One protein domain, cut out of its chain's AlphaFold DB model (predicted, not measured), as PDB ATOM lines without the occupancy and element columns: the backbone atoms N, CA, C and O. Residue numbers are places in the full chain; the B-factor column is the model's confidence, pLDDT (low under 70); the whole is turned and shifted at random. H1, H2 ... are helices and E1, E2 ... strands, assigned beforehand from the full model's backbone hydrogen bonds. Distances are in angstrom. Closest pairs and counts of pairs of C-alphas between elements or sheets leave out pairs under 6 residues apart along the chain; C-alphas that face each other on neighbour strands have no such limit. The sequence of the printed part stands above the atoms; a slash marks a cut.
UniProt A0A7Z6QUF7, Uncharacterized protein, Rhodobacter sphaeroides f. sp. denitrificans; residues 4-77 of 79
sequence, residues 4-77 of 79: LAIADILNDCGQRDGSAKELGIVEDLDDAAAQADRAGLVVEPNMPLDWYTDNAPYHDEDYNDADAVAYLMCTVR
ATOM      1  N   LEU A   4      -8.828  35.853  10.499       91.88
ATOM      2  CA  LEU A   4      -7.421  35.994  10.840       91.88
ATOM      3  C   LEU A   4      -6.652  34.951  10.032       91.88
ATOM      4  O   LEU A   4      -6.821  33.754  10.255       91.88
ATOM      5  N   ALA A   5      -5.818  35.390   9.097       90.50
ATOM      6  CA  ALA A   5      -4.968  34.500   8.326       90.50
ATOM      7  C   ALA A   5      -3.658  34.233   9.079       90.50
ATOM      8  O   ALA A   5      -2.916  35.157   9.421       90.50
ATOM      9  N   ILE A   6      -3.351  32.959   9.303       90.88
ATOM     10  CA  ILE A   6      -2.098  32.497   9.904       90.88
ATOM     11  C   ILE A   6      -1.411  31.563   8.912       90.88
ATOM     12  O   ILE A   6      -1.994  30.574   8.489       90.88
ATOM     13  N   ALA A   7      -0.161  31.838   8.560       90.62
ATOM     14  CA  ALA A   7       0.679  30.892   7.840       90.62
ATOM     15  C   ALA A   7       1.290  29.879   8.818       90.62
ATOM     16  O   ALA A   7       2.090  30.261   9.669       90.62
ATOM     17  N   ASP A   8       0.939  28.605   8.689       89.69
ATOM     18  CA  ASP A   8       1.572  27.475   9.375       89.69
ATOM     19  C   ASP A   8       2.716  26.957   8.490       89.69
ATOM     20  O   ASP A   8       2.496  26.564   7.341       89.69
ATOM     21  N   ILE A   9       3.950  27.041   8.986       89.56
ATOM     22  CA  ILE A   9       5.153  26.828   8.180       89.56
ATOM     23  C   ILE A   9       5.551  25.353   8.236       89.56
ATOM     24  O   ILE A   9       5.794  24.774   9.302       89.56
ATOM     25  N   LEU A  10       5.635  24.745   7.059       88.06
ATOM     26  CA  LEU A  10       6.113  23.390   6.860       88.06
ATOM     27  C   LEU A  10       7.636  23.383   6.686       88.06
ATOM     28  O   LEU A  10       8.210  24.278   6.066       88.06
ATOM     29  N   ASN A  11       8.278  22.341   7.205       84.81
ATOM     30  CA  ASN A  11       9.669  22.018   6.909       84.81
ATOM     31  C   ASN A  11       9.817  21.361   5.524       84.81
ATOM     32  O   ASN A  11       8.829  21.019   4.872       84.81
ATOM     33  N   ASP A  12      11.059  21.091   5.120       81.69
ATOM     34  CA  ASP A  12      11.417  20.480   3.825       81.69
ATOM     35  C   ASP A  12      10.790  19.088   3.590       81.69
ATOM     36  O   ASP A  12      10.763  18.578   2.471       81.69
ATOM     37  N   CYS A  13      10.272  18.450   4.644       81.50
ATOM     38  CA  CYS A  13       9.565  17.173   4.582       81.50
ATOM     39  C   CYS A  13       8.035  17.335   4.459       81.50
ATOM     40  O   CYS A  13       7.315  16.334   4.522       81.50
ATOM     41  N   GLY A  14       7.522  18.564   4.335       77.31
ATOM     42  CA  GLY A  14       6.089  18.871   4.305       77.31
ATOM     43  C   GLY A  14       5.388  18.686   5.655       77.31
ATOM     44  O   GLY A  14       4.170  18.515   5.705       77.31
ATOM     45  N   GLN A  15       6.141  18.662   6.759       81.50
ATOM     46  CA  GLN A  15       5.605  18.523   8.114       81.50
ATOM     47  C   GLN A  15       5.595  19.877   8.815       81.50
ATOM     48  O   GLN A  15       6.497  20.680   8.609       81.50
ATOM     49  N   ARG A  16       4.613  20.114   9.691       78.38
ATOM     50  CA  ARG A  16       4.569  21.337  10.504       78.38
ATOM     51  C   ARG A  16       5.829  21.439  11.354       78.38
ATOM     52  O   ARG A  16       6.095  20.553  12.166       78.38
ATOM     53  N   ASP A  17       6.563  22.528  11.184       80.81
ATOM     54  CA  ASP A  17       7.776  22.814  11.952       80.81
ATOM     55  C   ASP A  17       7.453  23.422  13.334       80.81
ATOM     56  O   ASP A  17       8.321  23.602  14.181       80.81
ATOM     57  N   GLY A  18       6.175  23.734  13.592       77.50
ATOM     58  CA  GLY A  18       5.723  24.435  14.800       77.50
ATOM     59  C   GLY A  18       5.910  25.954  14.725       77.50
ATOM     60  O   GLY A  18       5.507  26.670  15.641       77.50
ATOM     61  N   SER A  19       6.481  26.438  13.624       86.25
ATOM     62  CA  SER A  19       6.600  27.849  13.286       86.25
ATOM     63  C   SER A  19       5.318  28.322  12.599       86.25
ATOM     64  O   SER A  19       4.902  27.747  11.598       86.25
ATOM     65  N   ALA A  20       4.704  29.389  13.110       88.94
ATOM     66  CA  ALA A  20       3.546  30.021  12.487       88.94
ATOM     67  C   ALA A  20       3.714  31.542  12.453       88.94
ATOM     68  O   ALA A  20       4.390  32.125  13.306       88.94
ATOM     69  N   LYS A  21       3.102  32.189  11.463       90.00
ATOM     70  CA  LYS A  21       3.175  33.635  11.260       90.00
ATOM     71  C   LYS A  21       1.797  34.207  10.981       90.00
ATOM     72  O   LYS A  21       1.134  33.797  10.036       90.00
ATOM     73  N   GLU A  22       1.396  35.192  11.770       91.62
ATOM     74  CA  GLU A  22       0.192  35.966  11.492       91.62
ATOM     75  C   GLU A  22       0.389  36.814  10.226       91.62
ATOM     76  O   GLU A  22       1.380  37.538  10.091       91.62
ATOM     77  N   LEU A  23      -0.540  36.683   9.281       89.75
ATOM     78  CA  LEU A  23      -0.579  37.448   8.032       89.75
ATOM     79  C   LEU A  23      -1.523  38.656   8.127       89.75
ATOM     80  O   LEU A  23      -1.431  39.570   7.307       89.75
ATOM     81  N   GLY A  24      -2.404  38.659   9.132       89.94
ATOM     82  CA  GLY A  24      -3.386  39.701   9.411       89.94
ATOM     83  C   GLY A  24      -4.819  39.273   9.094       89.94
ATOM     84  O   GLY A  24      -5.081  38.137   8.693       89.94
ATOM     85  N   ILE A  25      -5.760  40.197   9.291       90.81
ATOM     86  CA  ILE A  25      -7.183  39.958   9.030       90.81
ATOM     87  C   ILE A  25      -7.496  40.214   7.554       90.81
ATOM     88  O   ILE A  25      -7.158  41.266   7.009       90.81
ATOM     89  N   VAL A  26      -8.171  39.258   6.919       88.06
ATOM     90  CA  VAL A  26      -8.595  39.302   5.516       88.06
ATOM     91  C   VAL A  26     -10.106  39.126   5.393       88.06
ATOM     92  O   VAL A  26     -10.747  38.503   6.240       88.06
ATOM     93  N   GLU A  27     -10.689  39.677   4.329       87.75
ATOM     94  CA  GLU A  27     -12.109  39.477   4.005       87.75
ATOM     95  C   GLU A  27     -12.336  38.271   3.079       87.75
ATOM     96  O   GLU A  27     -13.448  37.742   3.034       87.75
ATOM     97  N   ASP A  28     -11.279  37.827   2.388       84.00
ATOM     98  CA  ASP A  28     -11.252  36.676   1.486       84.00
ATOM     99  C   ASP A  28      -9.952  35.871   1.687       84.00
ATOM    100  O   ASP A  28      -8.881  36.437   1.914       84.00
ATOM    101  N   LEU A  29     -10.028  34.543   1.599       78.56
ATOM    102  CA  LEU A  29      -8.854  33.671   1.688       78.56
ATOM    103  C   LEU A  29      -7.926  33.822   0.475       78.56
ATOM    104  O   LEU A  29      -6.719  33.605   0.608       78.56
ATOM    105  N   ASP A  30      -8.450  34.268  -0.670       80.81
ATOM    106  CA  ASP A  30      -7.628  34.624  -1.831       80.81
ATOM    107  C   ASP A  30      -6.651  35.772  -1.496       80.81
ATOM    108  O   ASP A  30      -5.498  35.773  -1.946       80.81
ATOM    109  N   ASP A  31      -7.049  36.702  -0.618       85.25
ATOM    110  CA  ASP A  31      -6.172  37.776  -0.141       85.25
ATOM    111  C   ASP A  31      -5.094  37.255   0.821       85.25
ATOM    112  O   ASP A  31      -3.979  37.787   0.853       85.25
ATOM    113  N   ALA A  32      -5.375  36.191   1.582       84.56
ATOM    114  CA  ALA A  32      -4.397  35.599   2.493       84.56
ATOM    115  C   ALA A  32      -3.214  34.971   1.747       84.56
ATOM    116  O   ALA A  32      -2.071  35.097   2.195       84.56
ATOM    117  N   ALA A  33      -3.451  34.366   0.578       85.19
ATOM    118  CA  ALA A  33      -2.373  33.856  -0.267       85.19
ATOM    119  C   ALA A  33      -1.455  34.986  -0.766       85.19
ATOM    120  O   ALA A  33      -0.230  34.845  -0.761       85.19
ATOM    121  N   ALA A  34      -2.023  36.143  -1.120       87.00
ATOM    122  CA  ALA A  34      -1.244  37.322  -1.495       87.00
ATOM    123  C   ALA A  34      -0.445  37.904  -0.312       87.00
ATOM    124  O   ALA A  34       0.681  38.371  -0.496       87.00
ATOM    125  N   GLN A  35      -0.992  37.869   0.908       88.25
ATOM    126  CA  GLN A  35      -0.256  38.264   2.117       88.25
ATOM    127  C   GLN A  35       0.894  37.294   2.428       88.25
ATOM    128  O   GLN A  35       1.988  37.739   2.780       88.25
ATOM    129  N   ALA A  36       0.684  35.986   2.245       89.44
ATOM    130  CA  ALA A  36       1.732  34.977   2.389       89.44
ATOM    131  C   ALA A  36       2.882  35.213   1.392       89.44
ATOM    132  O   ALA A  36       4.045  35.248   1.798       89.44
ATOM    133  N   ASP A  37       2.568  35.481   0.121       89.56
ATOM    134  CA  ASP A  37       3.566  35.799  -0.911       89.56
ATOM    135  C   ASP A  37       4.405  37.038  -0.547       89.56
ATOM    136  O   ASP A  37       5.638  36.998  -0.577       89.56
ATOM    137  N   ARG A  38       3.754  38.119  -0.092       88.94
ATOM    138  CA  ARG A  38       4.438  39.328   0.413       88.94
ATOM    139  C   ARG A  38       5.317  39.049   1.630       88.94
ATOM    140  O   ARG A  38       6.311  39.743   1.836       88.94
ATOM    141  N   ALA A  39       4.955  38.052   2.434       89.12
ATOM    142  CA  ALA A  39       5.721  37.610   3.591       89.12
ATOM    143  C   ALA A  39       6.897  36.680   3.233       89.12
ATOM    144  O   ALA A  39       7.606  36.264   4.153       89.12
ATOM    145  N   GLY A  40       7.119  36.383   1.945       90.19
ATOM    146  CA  GLY A  40       8.183  35.494   1.465       90.19
ATOM    147  C   GLY A  40       7.842  34.007   1.574       90.19
ATOM    148  O   GLY A  40       8.744  33.171   1.594       90.19
ATOM    149  N   LEU A  41       6.556  33.677   1.682       91.00
ATOM    150  CA  LEU A  41       6.062  32.315   1.852       91.00
ATOM    151  C   LEU A  41       5.397  31.815   0.569       91.00
ATOM    152  O   LEU A  41       4.869  32.594  -0.225       91.00
ATOM    153  N   VAL A  42       5.409  30.500   0.378       89.81
ATOM    154  CA  VAL A  42       4.727  29.826  -0.729       89.81
ATOM    155  C   VAL A  42       3.595  28.992  -0.147       89.81
ATOM    156  O   VAL A  42       3.836  28.123   0.680       89.81
ATOM    157  N   VAL A  43       2.357  29.274  -0.555       87.75
ATOM    158  CA  VAL A  43       1.181  28.509  -0.110       87.75
ATOM    159  C   VAL A  43       1.152  27.157  -0.818       87.75
ATOM    160  O   VAL A  43       1.272  27.095  -2.041       87.75
ATOM    161  N   GLU A  44       0.937  26.084  -0.061       86.06
ATOM    162  CA  GLU A  44       0.810  24.730  -0.594       86.06
ATOM    163  C   GLU A  44      -0.570  24.526  -1.253       86.06
ATOM    164  O   GLU A  44      -1.587  24.447  -0.557       86.06
ATOM    165  N   PRO A  45      -0.653  24.380  -2.591       70.94
ATOM    166  CA  PRO A  45      -1.924  24.427  -3.323       70.94
ATOM    167  C   PRO A  45      -2.827  23.204  -3.100       70.94
ATOM    168  O   PRO A  45      -4.005  23.232  -3.442       70.94
ATOM    169  N   ASN A  46      -2.284  22.111  -2.554       69.25
ATOM    170  CA  ASN A  46      -3.009  20.854  -2.355       69.25
ATOM    171  C   ASN A  46      -3.606  20.703  -0.947       69.25
ATOM    172  O   ASN A  46      -4.191  19.659  -0.653       69.25
ATOM    173  N   MET A  47      -3.459  21.703  -0.071       68.50
ATOM    174  CA  MET A  47      -4.020  21.667   1.279       68.50
ATOM    175  C   MET A  47      -5.202  22.641   1.379       68.50
ATOM    176  O   MET A  47      -4.987  23.853   1.375       68.50
ATOM    177  N   PRO A  48      -6.455  22.150   1.437       61.50
ATOM    178  CA  PRO A  48      -7.619  23.025   1.497       61.50
ATOM    179  C   PRO A  48      -7.631  23.819   2.810       61.50
ATOM    180  O   PRO A  48      -7.581  23.243   3.899       61.50
ATOM    181  N   LEU A  49      -7.738  25.143   2.687       62.84
ATOM    182  CA  LEU A  49      -7.743  26.094   3.806       62.84
ATOM    183  C   LEU A  49      -8.915  25.862   4.776       62.84
ATOM    184  O   LEU A  49      -8.765  25.992   5.991       62.84
ATOM    185  N   ASP A  50     -10.059  25.417   4.254       58.53
ATOM    186  CA  ASP A  50     -11.280  25.182   5.036       58.53
ATOM    187  C   ASP A  50     -11.124  24.081   6.096       58.53
ATOM    188  O   ASP A  50     -11.780  24.112   7.135       58.53
ATOM    189  N   TRP A  51     -10.250  23.092   5.869       58.59
ATOM    190  CA  TRP A  51     -10.013  22.016   6.844       58.59
ATOM    191  C   TRP A  51      -9.217  22.471   8.059       58.59
ATOM    192  O   TRP A  51      -9.233  21.804   9.094       58.59
ATOM    193  N   TYR A  52      -8.547  23.610   7.937       67.44
ATOM    194  CA  TYR A  52      -7.761  24.213   8.991       67.44
ATOM    195  C   TYR A  52      -8.295  25.605   9.304       67.44
ATOM    196  O   TYR A  52      -7.519  26.512   9.549       67.44
ATOM    197  N   THR A  53      -9.614  25.789   9.270       75.81
ATOM    198  CA  THR A  53     -10.253  27.008   9.767       75.81
ATOM    199  C   THR A  53     -10.869  26.729  11.135       75.81
ATOM    200  O   THR A  53     -11.776  25.904  11.262       75.81
ATOM    201  N   ASP A  54     -10.359  27.393  12.171       80.94
ATOM    202  CA  ASP A  54     -10.990  27.412  13.486       80.94
ATOM    203  C   ASP A  54     -12.076  28.491  13.483       80.94
ATOM    204  O   ASP A  54     -11.793  29.669  13.291       80.94
ATOM    205  N   ASN A  55     -13.333  28.099  13.693       80.50
ATOM    206  CA  ASN A  55     -14.466  29.032  13.724       80.50
ATOM    207  C   ASN A  55     -14.586  29.770  15.070       80.50
ATOM    208  O   ASN A  55     -15.637  30.334  15.382       80.50
ATOM    209  N   ALA A  56     -13.546  29.721  15.903       79.38
ATOM    210  CA  ALA A  56     -13.424  30.583  17.061       79.38
ATOM    211  C   ALA A  56     -13.242  32.047  16.607       79.38
ATOM    212  O   ALA A  56     -12.326  32.334  15.832       79.38
ATOM    213  N   PRO A  57     -14.080  32.978  17.096       81.62
ATOM    214  CA  PRO A  57     -13.900  34.393  16.811       81.62
ATOM    215  C   PRO A  57     -12.586  34.889  17.421       81.62
ATOM    216  O   PRO A  57     -12.209  34.493  18.530       81.62
ATOM    217  N   TYR A  58     -11.910  35.775  16.697       84.62
ATOM    218  CA  TYR A  58     -10.659  36.396  17.113       84.62
ATOM    219  C   TYR A  58     -10.835  37.909  17.242       84.62
ATOM    220  O   TYR A  58     -11.457  38.545  16.393       84.62
ATOM    221  N   HIS A  59     -10.252  38.464  18.302       85.50
ATOM    222  CA  HIS A  59     -10.227  39.894  18.586       85.50
ATOM    223  C   HIS A  59      -8.805  40.276  18.992       85.50
ATOM    224  O   HIS A  59      -8.261  39.669  19.921       85.50
ATOM    225  N   ASP A  60      -8.210  41.255  18.314       81.94
ATOM    226  CA  ASP A  60      -6.914  41.808  18.717       81.94
ATOM    227  C   ASP A  60      -7.055  42.953  19.743       81.94
ATOM    228  O   ASP A  60      -8.155  43.346  20.145       81.94
ATOM    229  N   GLU A  61      -5.919  43.478  20.210       80.75
ATOM    230  CA  GLU A  61      -5.860  44.574  21.188       80.75
ATOM    231  C   GLU A  61      -6.373  45.926  20.657       80.75
ATOM    232  O   GLU A  61      -6.718  46.805  21.450       80.75
ATOM    233  N   ASP A  62      -6.487  46.059  19.334       83.00
ATOM    234  CA  ASP A  62      -6.960  47.246  18.621       83.00
ATOM    235  C   ASP A  62      -8.446  47.144  18.216       83.00
ATOM    236  O   ASP A  62      -8.962  48.029  17.529       83.00
ATOM    237  N   TYR A  63      -9.165  46.119  18.699       76.75
ATOM    238  CA  TYR A  63     -10.567  45.827  18.368       76.75
ATOM    239  C   TYR A  63     -10.805  45.507  16.885       76.75
ATOM    240  O   TYR A  63     -11.885  45.775  16.349       76.75
ATOM    241  N   ASN A  64      -9.814  44.937  16.201       83.75
ATOM    242  CA  ASN A  64     -10.058  44.313  14.912       83.75
ATOM    243  C   ASN A  64     -10.616  42.904  15.126       83.75
ATOM    244  O   ASN A  64     -10.031  42.069  15.820       83.75
ATOM    245  N   ASP A  65     -11.754  42.652  14.485       87.69
ATOM    246  CA  ASP A  65     -12.513  41.420  14.648       87.69
ATOM    247  C   ASP A  65     -12.359  40.515  13.420       87.69
ATOM    248  O   ASP A  65     -12.489  40.964  12.272       87.69
ATOM    249  N   ALA A  66     -12.165  39.223  13.673       89.00
ATOM    250  CA  ALA A  66     -12.317  38.159  12.694       89.00
ATOM    251  C   ALA A  66     -13.348  37.131  13.174       89.00
ATOM    252  O   ALA A  66     -13.395  36.760  14.347       89.00
ATOM    253  N   ASP A  67     -14.171  36.658  12.241       89.75
ATOM    254  CA  ASP A  67     -15.210  35.663  12.502       89.75
ATOM    255  C   ASP A  67     -14.610  34.262  12.730       89.75
ATOM    256  O   ASP A  67     -15.236  33.421  13.373       89.75
ATOM    257  N   ALA A  68     -13.414  34.010  12.184       88.81
ATOM    258  CA  ALA A  68     -12.696  32.742  12.260       88.81
ATOM    259  C   ALA A  68     -11.178  32.939  12.076       88.81
ATOM    260  O   ALA A  68     -10.720  33.982  11.606       88.81
ATOM    261  N   VAL A  69     -10.391  31.916  12.398       89.12
ATOM    262  CA  VAL A  69      -8.946  31.846  12.150       89.12
ATOM    263  C   VAL A  69      -8.684  30.831  11.043       89.12
ATOM    264  O   VAL A  69      -8.984  29.651  11.205       89.12
ATOM    265  N   ALA A  70      -8.107  31.268   9.928       88.19
ATOM    266  CA  ALA A  70      -7.760  30.414   8.798       88.19
ATOM    267  C   ALA A  70      -6.254  30.130   8.778       88.19
ATOM    268  O   ALA A  70      -5.439  31.054   8.726       88.19
ATOM    269  N   TYR A  71      -5.882  28.850   8.783       87.06
ATOM    270  CA  TYR A  71      -4.488  28.426   8.717       87.06
ATOM    271  C   TYR A  71      -4.097  28.055   7.277       87.06
ATOM    272  O   TYR A  71      -4.592  27.078   6.715       87.06
ATOM    273  N   LEU A  72      -3.177  28.823   6.693       87.44
ATOM    274  CA  LEU A  72      -2.561  28.561   5.397       87.44
ATOM    275  C   LEU A  72      -1.305  27.721   5.591       87.44
ATOM    276  O   LEU A  72      -0.400  28.123   6.313       87.44
ATOM    277  N   MET A  73      -1.232  26.573   4.927       88.81
ATOM    278  CA  MET A  73      -0.028  25.745   4.946       88.81
ATOM    279  C   MET A  73       0.980  26.337   3.970       88.81
ATOM    280  O   MET A  73       0.684  26.470   2.780       88.81
ATOM    281  N   CYS A  74       2.149  26.713   4.478       89.19
ATOM    282  CA  CYS A  74       3.144  27.454   3.723       89.19
ATOM    283  C   CYS A  74       4.528  26.822   3.843       89.19
ATOM    284  O   CYS A  74       4.905  26.343   4.905       89.19
ATOM    285  N   THR A  75       5.327  26.907   2.789       89.81
ATOM    286  CA  THR A  75       6.772  26.658   2.824       89.81
ATOM    287  C   THR A  75       7.530  27.982   2.720       89.81
ATOM    288  O   THR A  75       6.993  29.008   2.286       89.81
ATOM    289  N   VAL A  76       8.783  27.994   3.175       87.12
ATOM    290  CA  VAL A  76       9.673  29.147   2.981       87.12
ATOM    291  C   VAL A  76      10.166  29.130   1.538       87.12
ATOM    292  O   VAL A  76      10.508  28.075   1.013       87.12
ATOM    293  N   ARG A  77      10.204  30.294   0.881       81.19
ATOM    294  CA  ARG A  77      10.798  30.401  -0.453       81.19
ATOM    295  C   ARG A  77      12.299  30.105  -0.369       81.19
ATOM    296  O   ARG A  77      13.023  30.826   0.310       81.19
TER     297      ARG A  77
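AT A GLANCE: This is residues 4 to 77 of the 79 residues of an uncharacterized protein of Rhodobacter sphaeroides f. sp. denitrificans (UniProt A0A7Z6QUF7). A strongly twisted four-stranded sheet curls round one helix, H1; residues 53 to 67 make a long loop towards one end. The printed part has 74 residues with E1, E2, H1, E3, H2 and E4 in chain order, a mixed sheet ordered E2 E1 E4 E3, and mixed class. It is compact, radius of gyration of the C-alphas 11.9 A, spanning 37 by 23 by 21 A.

IN THESE COORDINATES: E1, residues 4 to 10, begins at C-alpha 4 (-7.421, 35.994, 10.840). E2, residues 16 to 26, 22.8 A long, bends by 75 degrees at residue 19. H1 is residues 29 to 38, E3 41 to 43, H2 49 to 52. E4, residues 68 to 76, 24.5 A long, ends at C-alpha 76 (9.673, 29.147, 2.981).

HOW THE PARTS SIT: E1 and E2 form an antiparallel hairpin; N 7 and O 21 are 2.8 A apart. E1 and E4 are parallel; N 6 and O 70 are 2.9 A apart. E4 and E3 are antiparallel; N 42 and O 75 are 2.9 A apart. H1 is on one face of the sheet, two layers; E2, H1, E3 form a split strand-helix-strand unit with right-handed crossover, E1 and E4 between its strands. H2 is on the sheet at height 6.9 A. H1 has 5 of 6 O i to N i+4 pairs within hydrogen-bond range; H2 is too short for one.

THE WHOLE: The printed part has no cut; H2 to E4 is a long link. Residues 46 to 52 are under pLDDT 70.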